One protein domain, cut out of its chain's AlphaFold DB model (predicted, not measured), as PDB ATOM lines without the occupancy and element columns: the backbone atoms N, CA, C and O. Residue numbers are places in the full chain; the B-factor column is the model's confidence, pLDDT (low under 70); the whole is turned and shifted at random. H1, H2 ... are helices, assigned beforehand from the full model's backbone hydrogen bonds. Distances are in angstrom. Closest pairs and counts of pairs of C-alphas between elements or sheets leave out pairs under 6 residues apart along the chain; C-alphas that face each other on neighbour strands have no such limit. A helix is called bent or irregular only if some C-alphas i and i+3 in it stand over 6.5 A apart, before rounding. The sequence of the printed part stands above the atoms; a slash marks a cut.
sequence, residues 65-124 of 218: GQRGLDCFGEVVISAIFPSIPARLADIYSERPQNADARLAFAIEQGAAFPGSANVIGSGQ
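Overview. This is residues 65 to 124 of the 218 residues of the protein "Hypothetical protein" of Haptolina ericina (UniProt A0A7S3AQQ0). One long helix, H1, runs most of the length of a rod-shaped domain, and the rest of the chain folds back along it: H2 returns beside the later part of H1 as the second leg of a loose helical hairpin, and the short H3 crosses the earlier part of H1. H1 is not straight, with a kink of 67 degrees near residue 85, just before the chain turns back through residues 92 to 100. The printed part has 60 residues with three named helices, in the order H1, H2, H3, and no named strand; its class is all helix. The whole is loose, with a radius of gyration of the C-alphas of 13.2 A, and the C-alphas span 43 by 18 by 17 A.

Arrangement. Begin with the longest helix, H1, residues 65 to 91, and then look at H2, residues 101 to 111. H1 and H2 touch and form a helical hairpin, at a shallow tilt of 11 degrees, opposite ways. H1 touches H2 with residues 77 to 88 alone; the closest C-alphas are those of Pro 85 and Ala 104, 7.1 A apart. Next look at residues 69 to 77 of H1, which alone touch H3, residues 116 to 122. There the closest C-alphas, those of Gly 73 and Ala 117, are 4.1 A apart, and the lines of H1 and H3 stand only just about perpendicular, at 71 degrees. H2 and H3 are close but not clearly touching: their closest C-alphas, those of Gly 110 and Ser 116, are 7.5 A apart. H2 and H3 run the same way at a steep tilt of 59 degrees. In the backbones of H2 and H3 every O i to N i+4 pair is within hydrogen-bond range; in H1 18 of 23 are.

Along the chain. Find C-alpha 65 at (4.039, -46.299, 0.852), where H1 begins; it runs 34.5 A to C-alpha 91 at (37.036, -55.644, -2.438). H1 is irregular: C-alphas 82 and 85 are 7.5 A apart, against about 5 A in a regular helix. From C-alpha 101, H2 runs 15.1 A to C-alpha 111. H3, from Ser 116, measures 9.7 A and ends at C-alpha 122, at (14.968, -50.250, -5.871).

Size, cuts and confidence. The two C-alphas farthest apart are those of Gly 65 and Gln 97, at 43.1 A, while the first and last printed C-alphas, of Gly 65 and Gln 124, are 14.4 A apart. The printed part has no cut. The link from H1 to H2 is short, with 9 residues, and the link from H2 to H3 is tight, with 4. The mean pLDDT of the printed part is 78.9; look for values under 70 at residues 65 to 70, 72 to 73, 76 to 81 and 120 to 124 of this model.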
ATOM      1  N   GLY A  65       3.838 -47.185   2.002       64.69
ATOM      2  CA  GLY A  65       4.039 -46.299   0.852       64.69
ATOM      3  C   GLY A  65       5.514 -45.983   0.553       64.69
ATOM      4  O   GLY A  65       6.432 -46.653   1.023       64.69
ATOM      5  N   GLN A  66       5.749 -44.934  -0.242       62.97
ATOM      6  CA  GLN A  66       7.091 -44.474  -0.628       62.97
ATOM      7  C   GLN A  66       7.931 -44.017   0.581       62.97
ATOM      8  O   GLN A  66       9.119 -44.304   0.643       62.97
ATOM      9  N   ARG A  67       7.298 -43.420   1.600       68.06
ATOM     10  CA  ARG A  67       7.979 -42.889   2.796       68.06
ATOM     11  C   ARG A  67       8.660 -43.963   3.648       68.06
ATOM     12  O   ARG A  67       9.750 -43.734   4.158       68.06
ATOM     13  N   GLY A  68       8.046 -45.141   3.791       65.81
ATOM     14  CA  GLY A  68       8.686 -46.266   4.487       65.81
ATOM     15  C   GLY A  68       9.909 -46.803   3.740       65.81
ATOM     16  O   GLY A  68      10.873 -47.251   4.353       65.81
ATOM     17  N   LEU A  69       9.889 -46.715   2.410       63.41
ATOM     18  CA  LEU A  69      10.984 -47.152   1.549       63.41
ATOM     19  C   LEU A  69      12.133 -46.141   1.523       63.41
ATOM     20  O   LEU A  69      13.288 -46.557   1.500       63.41
ATOM     21  N   ASP A  70      11.824 -44.844   1.556       67.12
ATOM     22  CA  ASP A  70      12.827 -43.784   1.679       67.12
ATOM     23  C   ASP A  70      13.555 -43.903   3.028       67.12
ATOM     24  O   ASP A  70      14.780 -43.931   3.064       67.12
ATOM     25  N   CYS A  71      12.810 -44.137   4.118       70.75
ATOM     26  CA  CYS A  71      13.380 -44.407   5.442       70.75
ATOM     27  C   CYS A  71      14.269 -45.666   5.454       70.75
ATOM     28  O   CYS A  71      15.377 -45.637   5.983       70.75
ATOM     29  N   PHE A  72      13.843 -46.765   4.815       68.56
ATOM     30  CA  PHE A  72      14.691 -47.954   4.661       68.56
ATOM     31  C   PHE A  72      15.986 -47.640   3.901       68.56
ATOM     32  O   PHE A  72      17.064 -48.050   4.326       68.56
ATOM     33  N   GLY A  73      15.896 -46.891   2.800       67.94
ATOM     34  CA  GLY A  73      17.063 -46.478   2.025       67.94
ATOM     35  C   GLY A  73      18.023 -45.596   2.828       67.94
ATOM     36  O   GLY A  73      19.229 -45.826   2.773       67.94
ATOM     37  N   GLU A  74      17.510 -44.654   3.624       71.12
ATOM     38  CA  GLU A  74      18.310 -43.814   4.528       71.12
ATOM     39  C   GLU A  74      18.984 -44.620   5.646       71.12
ATOM     40  O   GLU A  74      20.152 -44.379   5.954       71.12
ATOM     41  N   VAL A  75      18.299 -45.616   6.218       70.19
ATOM     42  CA  VAL A  75      18.879 -46.531   7.218       70.19
ATOM     43  C   VAL A  75      19.998 -47.371   6.604       70.19
ATOM     44  O   VAL A  75      21.072 -47.492   7.193       70.19
ATOM     45  N   VAL A  76      19.784 -47.920   5.406       67.19
ATOM     46  CA  VAL A  76      20.799 -48.709   4.697       67.19
ATOM     47  C   VAL A  76      22.002 -47.842   4.327       67.19
ATOM     48  O   VAL A  76      23.134 -48.262   4.544       67.19
ATOM     49  N   ILE A  77      21.780 -46.618   3.845       69.62
ATOM     50  CA  ILE A  77      22.846 -45.640   3.602       69.62
ATOM     51  C   ILE A  77      23.617 -45.357   4.892       69.62
ATOM     52  O   ILE A  77      24.833 -45.526   4.927       69.62
ATOM     53  N   SER A  78      22.921 -45.038   5.979       68.19
ATOM     54  CA  SER A  78      23.545 -44.717   7.267       68.19
ATOM     55  C   SER A  78      24.354 -45.887   7.840       68.19
ATOM     56  O   SER A  78      25.345 -45.664   8.528       68.19
ATOM     57  N   ALA A  79      23.976 -47.129   7.529       68.44
ATOM     58  CA  ALA A  79      24.720 -48.329   7.907       68.44
ATOM     59  C   ALA A  79      25.894 -48.645   6.959       68.44
ATOM     60  O   ALA A  79      26.930 -49.141   7.402       68.44
ATOM     61  N   ILE A  80      25.757 -48.376   5.656       68.25
ATOM     62  CA  ILE A  80      26.792 -48.672   4.653       68.25
ATOM     63  C   ILE A  80      27.914 -47.635   4.688       68.25
ATOM     64  O   ILE A  80      29.075 -48.020   4.568       68.25
ATOM     65  N   PHE A  81      27.604 -46.355   4.881       69.44
ATOM     66  CA  PHE A  81      28.590 -45.274   4.817       69.44
ATOM     67  C   PHE A  81      29.783 -45.455   5.760       69.44
ATOM     68  O   PHE A  81      30.916 -45.436   5.280       69.44
ATOM     69  N   PRO A  82      29.582 -45.738   7.062       74.12
ATOM     70  CA  PRO A  82      30.699 -46.001   7.969       74.12
ATOM     71  C   PRO A  82      31.508 -47.250   7.589       74.12
ATOM     72  O   PRO A  82      32.652 -47.398   8.010       74.12
ATOM     73  N   SER A  83      30.924 -48.158   6.798       79.88
ATOM     74  CA  SER A  83      31.551 -49.414   6.373       79.88
ATOM     75  C   SER A  83      32.355 -49.307   5.075       79.88
ATOM     76  O   SER A  83      32.992 -50.291   4.706       79.88
ATOM     77  N   ILE A  84      32.352 -48.160   4.377       81.81
ATOM     78  CA  ILE A  84      33.031 -48.010   3.075       81.81
ATOM     79  C   ILE A  84      34.518 -48.405   3.155       81.81
ATOM     80  O   ILE A  84      34.922 -49.250   2.356       81.81
ATOM     81  N   PRO A  85      35.325 -47.920   4.123       82.19
ATOM     82  CA  PRO A  85      36.733 -48.313   4.215       82.19
ATOM     83  C   PRO A  85      36.929 -49.816   4.446       82.19
ATOM     84  O   PRO A  85      37.788 -50.436   3.825       82.19
ATOM     85  N   ALA A  86      36.100 -50.423   5.302       84.25
ATOM     86  CA  ALA A  86      36.157 -51.857   5.574       84.25
ATOM     87  C   ALA A  86      35.777 -52.684   4.334       84.25
ATOM     88  O   ALA A  86      36.472 -53.632   3.989       84.25
ATOM     89  N   ARG A  87      34.730 -52.280   3.602       86.94
ATOM     90  CA  ARG A  87      34.333 -52.949   2.352       86.94
ATOM     91  C   ARG A  87      35.378 -52.802   1.259       86.94
ATOM     92  O   ARG A  87      35.589 -53.741   0.503       86.94
ATOM     93  N   LEU A  88      36.029 -51.645   1.163       89.94
ATOM     94  CA  LEU A  88      37.125 -51.450   0.221       89.94
ATOM     95  C   LEU A  88      38.303 -52.377   0.531       89.94
ATOM     96  O   LEU A  88      38.880 -52.923  -0.403       89.94
ATOM     97  N   ALA A  89      38.599 -52.623   1.810       87.06
ATOM     98  CA  ALA A  89      39.615 -53.598   2.202       87.06
ATOM     99  C   ALA A  89      39.260 -55.036   1.775       87.06
ATOM    100  O   ALA A  89      40.155 -55.796   1.414       87.06
ATOM    101  N   ASP A  90      37.975 -55.404   1.761       87.69
ATOM    102  CA  ASP A  90      37.532 -56.708   1.252       87.69
ATOM    103  C   ASP A  90      37.595 -56.781  -0.285       87.69
ATOM    104  O   ASP A  90      38.125 -57.749  -0.843       87.69
ATOM    105  N   ILE A  91      37.088 -55.746  -0.968       92.50
ATOM    106  CA  ILE A  91      37.036 -55.644  -2.438       92.50
ATOM    107  C   ILE A  91      38.448 -55.659  -3.041       92.50
ATOM    108  O   ILE A  91      38.694 -56.407  -3.987       92.50
ATOM    109  N   TYR A  92      39.362 -54.878  -2.462       93.38
ATOM    110  CA  TYR A  92      40.758 -54.720  -2.885       93.38
ATOM    111  C   TYR A  92      41.725 -55.491  -1.981       93.38
ATOM    112  O   TYR A  92      42.838 -55.047  -1.710       93.38
ATOM    113  N   SER A  93      41.310 -56.653  -1.484       87.75
ATOM    114  CA  SER A  93      42.099 -57.425  -0.515       87.75
ATOM    115  C   SER A  93      43.460 -57.898  -1.036       87.75
ATOM    116  O   SER A  93      44.393 -58.033  -0.245       87.75
ATOM    117  N   GLU A  94      43.594 -58.120  -2.343       92.38
ATOM    118  CA  GLU A  94      44.851 -58.553  -2.971       92.38
ATOM    119  C   GLU A  94      45.786 -57.371  -3.282       92.38
ATOM    120  O   GLU A  94      47.010 -57.514  -3.236       92.38
ATOM    121  N   ARG A  95      45.226 -56.182  -3.555       93.44
ATOM    122  CA  ARG A  95      45.977 -54.933  -3.757       93.44
ATOM    123  C   ARG A  95      45.347 -53.749  -3.013       93.44
ATOM    124  O   ARG A  95      44.802 -52.846  -3.652       93.44
ATOM    125  N   PRO A  96      45.474 -53.681  -1.674       91.69
ATOM    126  CA  PRO A  96      44.830 -52.639  -0.871       91.69
ATOM    127  C   PRO A  96      45.235 -51.213  -1.258       91.69
ATOM    128  O   PRO A  96      44.455 -50.283  -1.091       91.69
ATOM    129  N   GLN A  97      46.433 -51.028  -1.819       92.38
ATOM    130  CA  GLN A  97      46.909 -49.738  -2.320       92.38
ATOM    131  C   GLN A  97      46.066 -49.164  -3.471       92.38
ATOM    132  O   GLN A  97      46.110 -47.959  -3.699       92.38
ATOM    133  N   ASN A  98      45.306 -50.004  -4.184       91.75
ATOM    134  CA  ASN A  98      44.384 -49.559  -5.232       91.75
ATOM    135  C   ASN A  98      43.120 -48.912  -4.640       91.75
ATOM    136  O   ASN A  98      42.480 -48.098  -5.303       91.75
ATOM    137  N   ALA A  99      42.786 -49.218  -3.381       91.75
ATOM    138  CA  ALA A  99      41.735 -48.549  -2.624       91.75
ATOM    139  C   ALA A  99      42.251 -47.255  -1.976       91.75
ATOM    140  O   ALA A  99      42.267 -47.105  -0.753       91.75
ATOM    141  N   ASP A 100      42.712 -46.318  -2.804       91.00
ATOM    142  CA  ASP A 100      43.256 -45.052  -2.326       91.00
ATOM    143  C   ASP A 100      42.167 -44.091  -1.794       91.00
ATOM    144  O   ASP A 100      40.956 -44.295  -1.934       91.00
ATOM    145  N   ALA A 101      42.608 -42.992  -1.176       90.44
ATOM    146  CA  ALA A 101      41.702 -41.986  -0.626       90.44
ATOM    147  C   ALA A 101      40.829 -41.303  -1.697       90.44
ATOM    148  O   ALA A 101      39.751 -40.804  -1.376       90.44
ATOM    149  N   ARG A 102      41.269 -41.264  -2.963       91.31
ATOM    150  CA  ARG A 102      40.495 -40.661  -4.057       91.31
ATOM    151  C   ARG A 102      39.347 -41.570  -4.465       91.31
ATOM    152  O   ARG A 102      38.245 -41.071  -4.677       91.31
ATOM    153  N   LEU A 103      39.583 -42.879  -4.537       91.25
ATOM    154  CA  LEU A 103      38.546 -43.872  -4.787       91.25
ATOM    155  C   LEU A 103      37.514 -43.875  -3.658       91.25
ATOM    156  O   LEU A 103      36.317 -43.798  -3.932       91.25
ATOM    157  N   ALA A 104      37.972 -43.898  -2.401       89.56
ATOM    158  CA  ALA A 104      37.089 -43.825  -1.240       89.56
ATOM    159  C   ALA A 104      36.213 -42.564  -1.289       89.56
ATOM    160  O   ALA A 104      34.988 -42.663  -1.231       89.56
ATOM    161  N   PHE A 105      36.822 -41.397  -1.525       89.62
ATOM    162  CA  PHE A 105      36.095 -40.138  -1.671       89.62
ATOM    163  C   PHE A 105      35.087 -40.172  -2.829       89.62
ATOM    164  O   PHE A 105      33.950 -39.742  -2.664       89.62
ATOM    165  N   ALA A 106      35.458 -40.701  -3.999       90.06
ATOM    166  CA  ALA A 106      34.550 -40.793  -5.144       90.06
ATOM    167  C   ALA A 106      33.316 -41.665  -4.839       90.06
ATOM    168  O   ALA A 106      32.197 -41.307  -5.213       90.06
ATOM    169  N   ILE A 107      33.510 -42.776  -4.124       88.56
ATOM    170  CA  ILE A 107      32.420 -43.653  -3.679       88.56
ATOM    171  C   ILE A 107      31.548 -42.945  -2.641       88.56
ATOM    172  O   ILE A 107      30.326 -42.981  -2.766       88.56
ATOM    173  N   GLU A 108      32.146 -42.271  -1.659       86.50
ATOM    174  CA  GLU A 108      31.419 -41.491  -0.650       86.50
ATOM    175  C   GLU A 108      30.567 -40.390  -1.290       86.50
ATOM    176  O   GLU A 108      29.395 -40.245  -0.949       86.50
ATOM    177  N   GLN A 109      31.115 -39.657  -2.265       86.88
ATOM    178  CA  GLN A 109      30.373 -38.635  -3.008       86.88
ATOM    179  C   GLN A 109      29.191 -39.237  -3.775       86.88
ATOM    180  O   GLN A 109      28.083 -38.702  -3.718       86.88
ATOM    181  N   GLY A 110      29.399 -40.364  -4.464       83.44
ATOM    182  CA  GLY A 110      28.323 -41.063  -5.171       83.44
ATOM    183  C   GLY A 110      27.243 -41.573  -4.217       83.44
ATOM    184  O   GLY A 110      26.049 -41.381  -4.448       83.44
ATOM    185  N   ALA A 111      27.649 -42.166  -3.097       80.69
ATOM    186  CA  ALA A 111      26.733 -42.657  -2.081       80.69
ATOM    187  C   ALA A 111      25.944 -41.512  -1.417       80.69
ATOM    188  O   ALA A 111      24.801 -41.729  -1.018       80.69
ATOM    189  N   ALA A 112      26.513 -40.299  -1.333       81.38
ATOM    190  CA  ALA A 112      25.897 -39.141  -0.664       81.38
ATOM    191  C   ALA A 112      24.873 -38.423  -1.537       81.38
ATOM    192  O   ALA A 112      24.198 -37.498  -1.080       81.38
ATOM    193  N   PHE A 113      24.739 -38.847  -2.794       82.44
ATOM    194  CA  PHE A 113      23.771 -38.266  -3.697       82.44
ATOM    195  C   PHE A 113      22.334 -38.480  -3.176       82.44
ATOM    196  O   PHE A 113      21.990 -39.599  -2.785       82.44
ATOM    197  N   PRO A 114      21.451 -37.461  -3.224       76.19
ATOM    198  CA  PRO A 114      20.095 -37.546  -2.666       76.19
ATOM    199  C   PRO A 114      19.229 -38.700  -3.200       76.19
ATOM    200  O   PRO A 114      18.277 -39.106  -2.546       76.19
ATOM    201  N   GLY A 115      19.549 -39.246  -4.378       78.25
ATOM    202  CA  GLY A 115      18.847 -40.392  -4.971       78.25
ATOM    203  C   GLY A 115      19.409 -41.773  -4.605       78.25
ATOM    204  O   GLY A 115      18.817 -42.786  -4.980       78.25
ATOM    205  N   SER A 116      20.537 -41.856  -3.896       78.38
ATOM    206  CA  SER A 116      21.234 -43.127  -3.649       78.38
ATOM    207  C   SER A 116      20.405 -44.096  -2.802       78.38
ATOM    208  O   SER A 116      20.381 -45.296  -3.082       78.38
ATOM    209  N   ALA A 117      19.632 -43.582  -1.838       72.12
ATOM    210  CA  ALA A 117      18.705 -44.375  -1.028       72.12
ATOM    211  C   ALA A 117      17.648 -45.058  -1.909       72.12
ATOM    212  O   ALA A 117      17.344 -46.242  -1.737       72.12
ATOM    213  N   ASN A 118      17.121 -44.328  -2.898       73.88
ATOM    214  CA  ASN A 118      16.122 -44.847  -3.825       73.88
ATOM    215  C   ASN A 118      16.706 -45.923  -4.743       73.88
ATOM    216  O   ASN A 118      16.028 -46.920  -4.990       73.88
ATOM    217  N   VAL A 119      17.952 -45.762  -5.203       75.00
ATOM    218  CA  VAL A 119      18.653 -46.768  -6.017       75.00
ATOM    219  C   VAL A 119      18.848 -48.059  -5.225       75.00
ATOM    220  O   VAL A 119      18.446 -49.122  -5.699       75.00
ATOM    221  N   ILE A 120      19.366 -47.984  -3.997       69.12
ATOM    222  CA  ILE A 120      19.574 -49.172  -3.155       69.12
ATOM    223  C   ILE A 120      18.240 -49.856  -2.833       69.12
ATOM    224  O   ILE A 120      18.090 -51.064  -3.014       69.12
ATOM    225  N   GLY A 121      17.229 -49.076  -2.444       64.38
ATOM    226  CA  GLY A 121      15.886 -49.583  -2.173       64.38
ATOM    227  C   GLY A 121      15.139 -50.091  -3.413       64.38
ATOM    228  O   GLY A 121      14.128 -50.775  -3.268       64.38
ATOM    229  N   SER A 122      15.592 -49.773  -4.630       66.88
ATOM    230  CA  SER A 122      14.968 -50.250  -5.871       66.88
ATOM    231  C   SER A 122      15.318 -51.697  -6.201       66.88
ATOM    232  O   SER A 122      14.520 -52.353  -6.859       66.88
ATOM    233  N   GLY A 123      16.436 -52.235  -5.700       63.81
ATOM    234  CA  GLY A 123      16.879 -53.593  -6.034       63.81
ATOM    235  C   GLY A 123      15.836 -54.679  -5.736       63.81
ATOM    236  O   GLY A 123      15.695 -55.620  -6.507       63.81
ATOM    237  N   GLN A 124      15.038 -54.508  -4.674       58.97
ATOM    238  CA  GLN A 124      13.931 -55.415  -4.319       58.97
ATOM    239  C   GLN A 124      12.631 -55.162  -5.104       58.97
ATOM    240  O   GLN A 124      11.677 -55.924  -4.985       58.97
TER     241      GLN A 124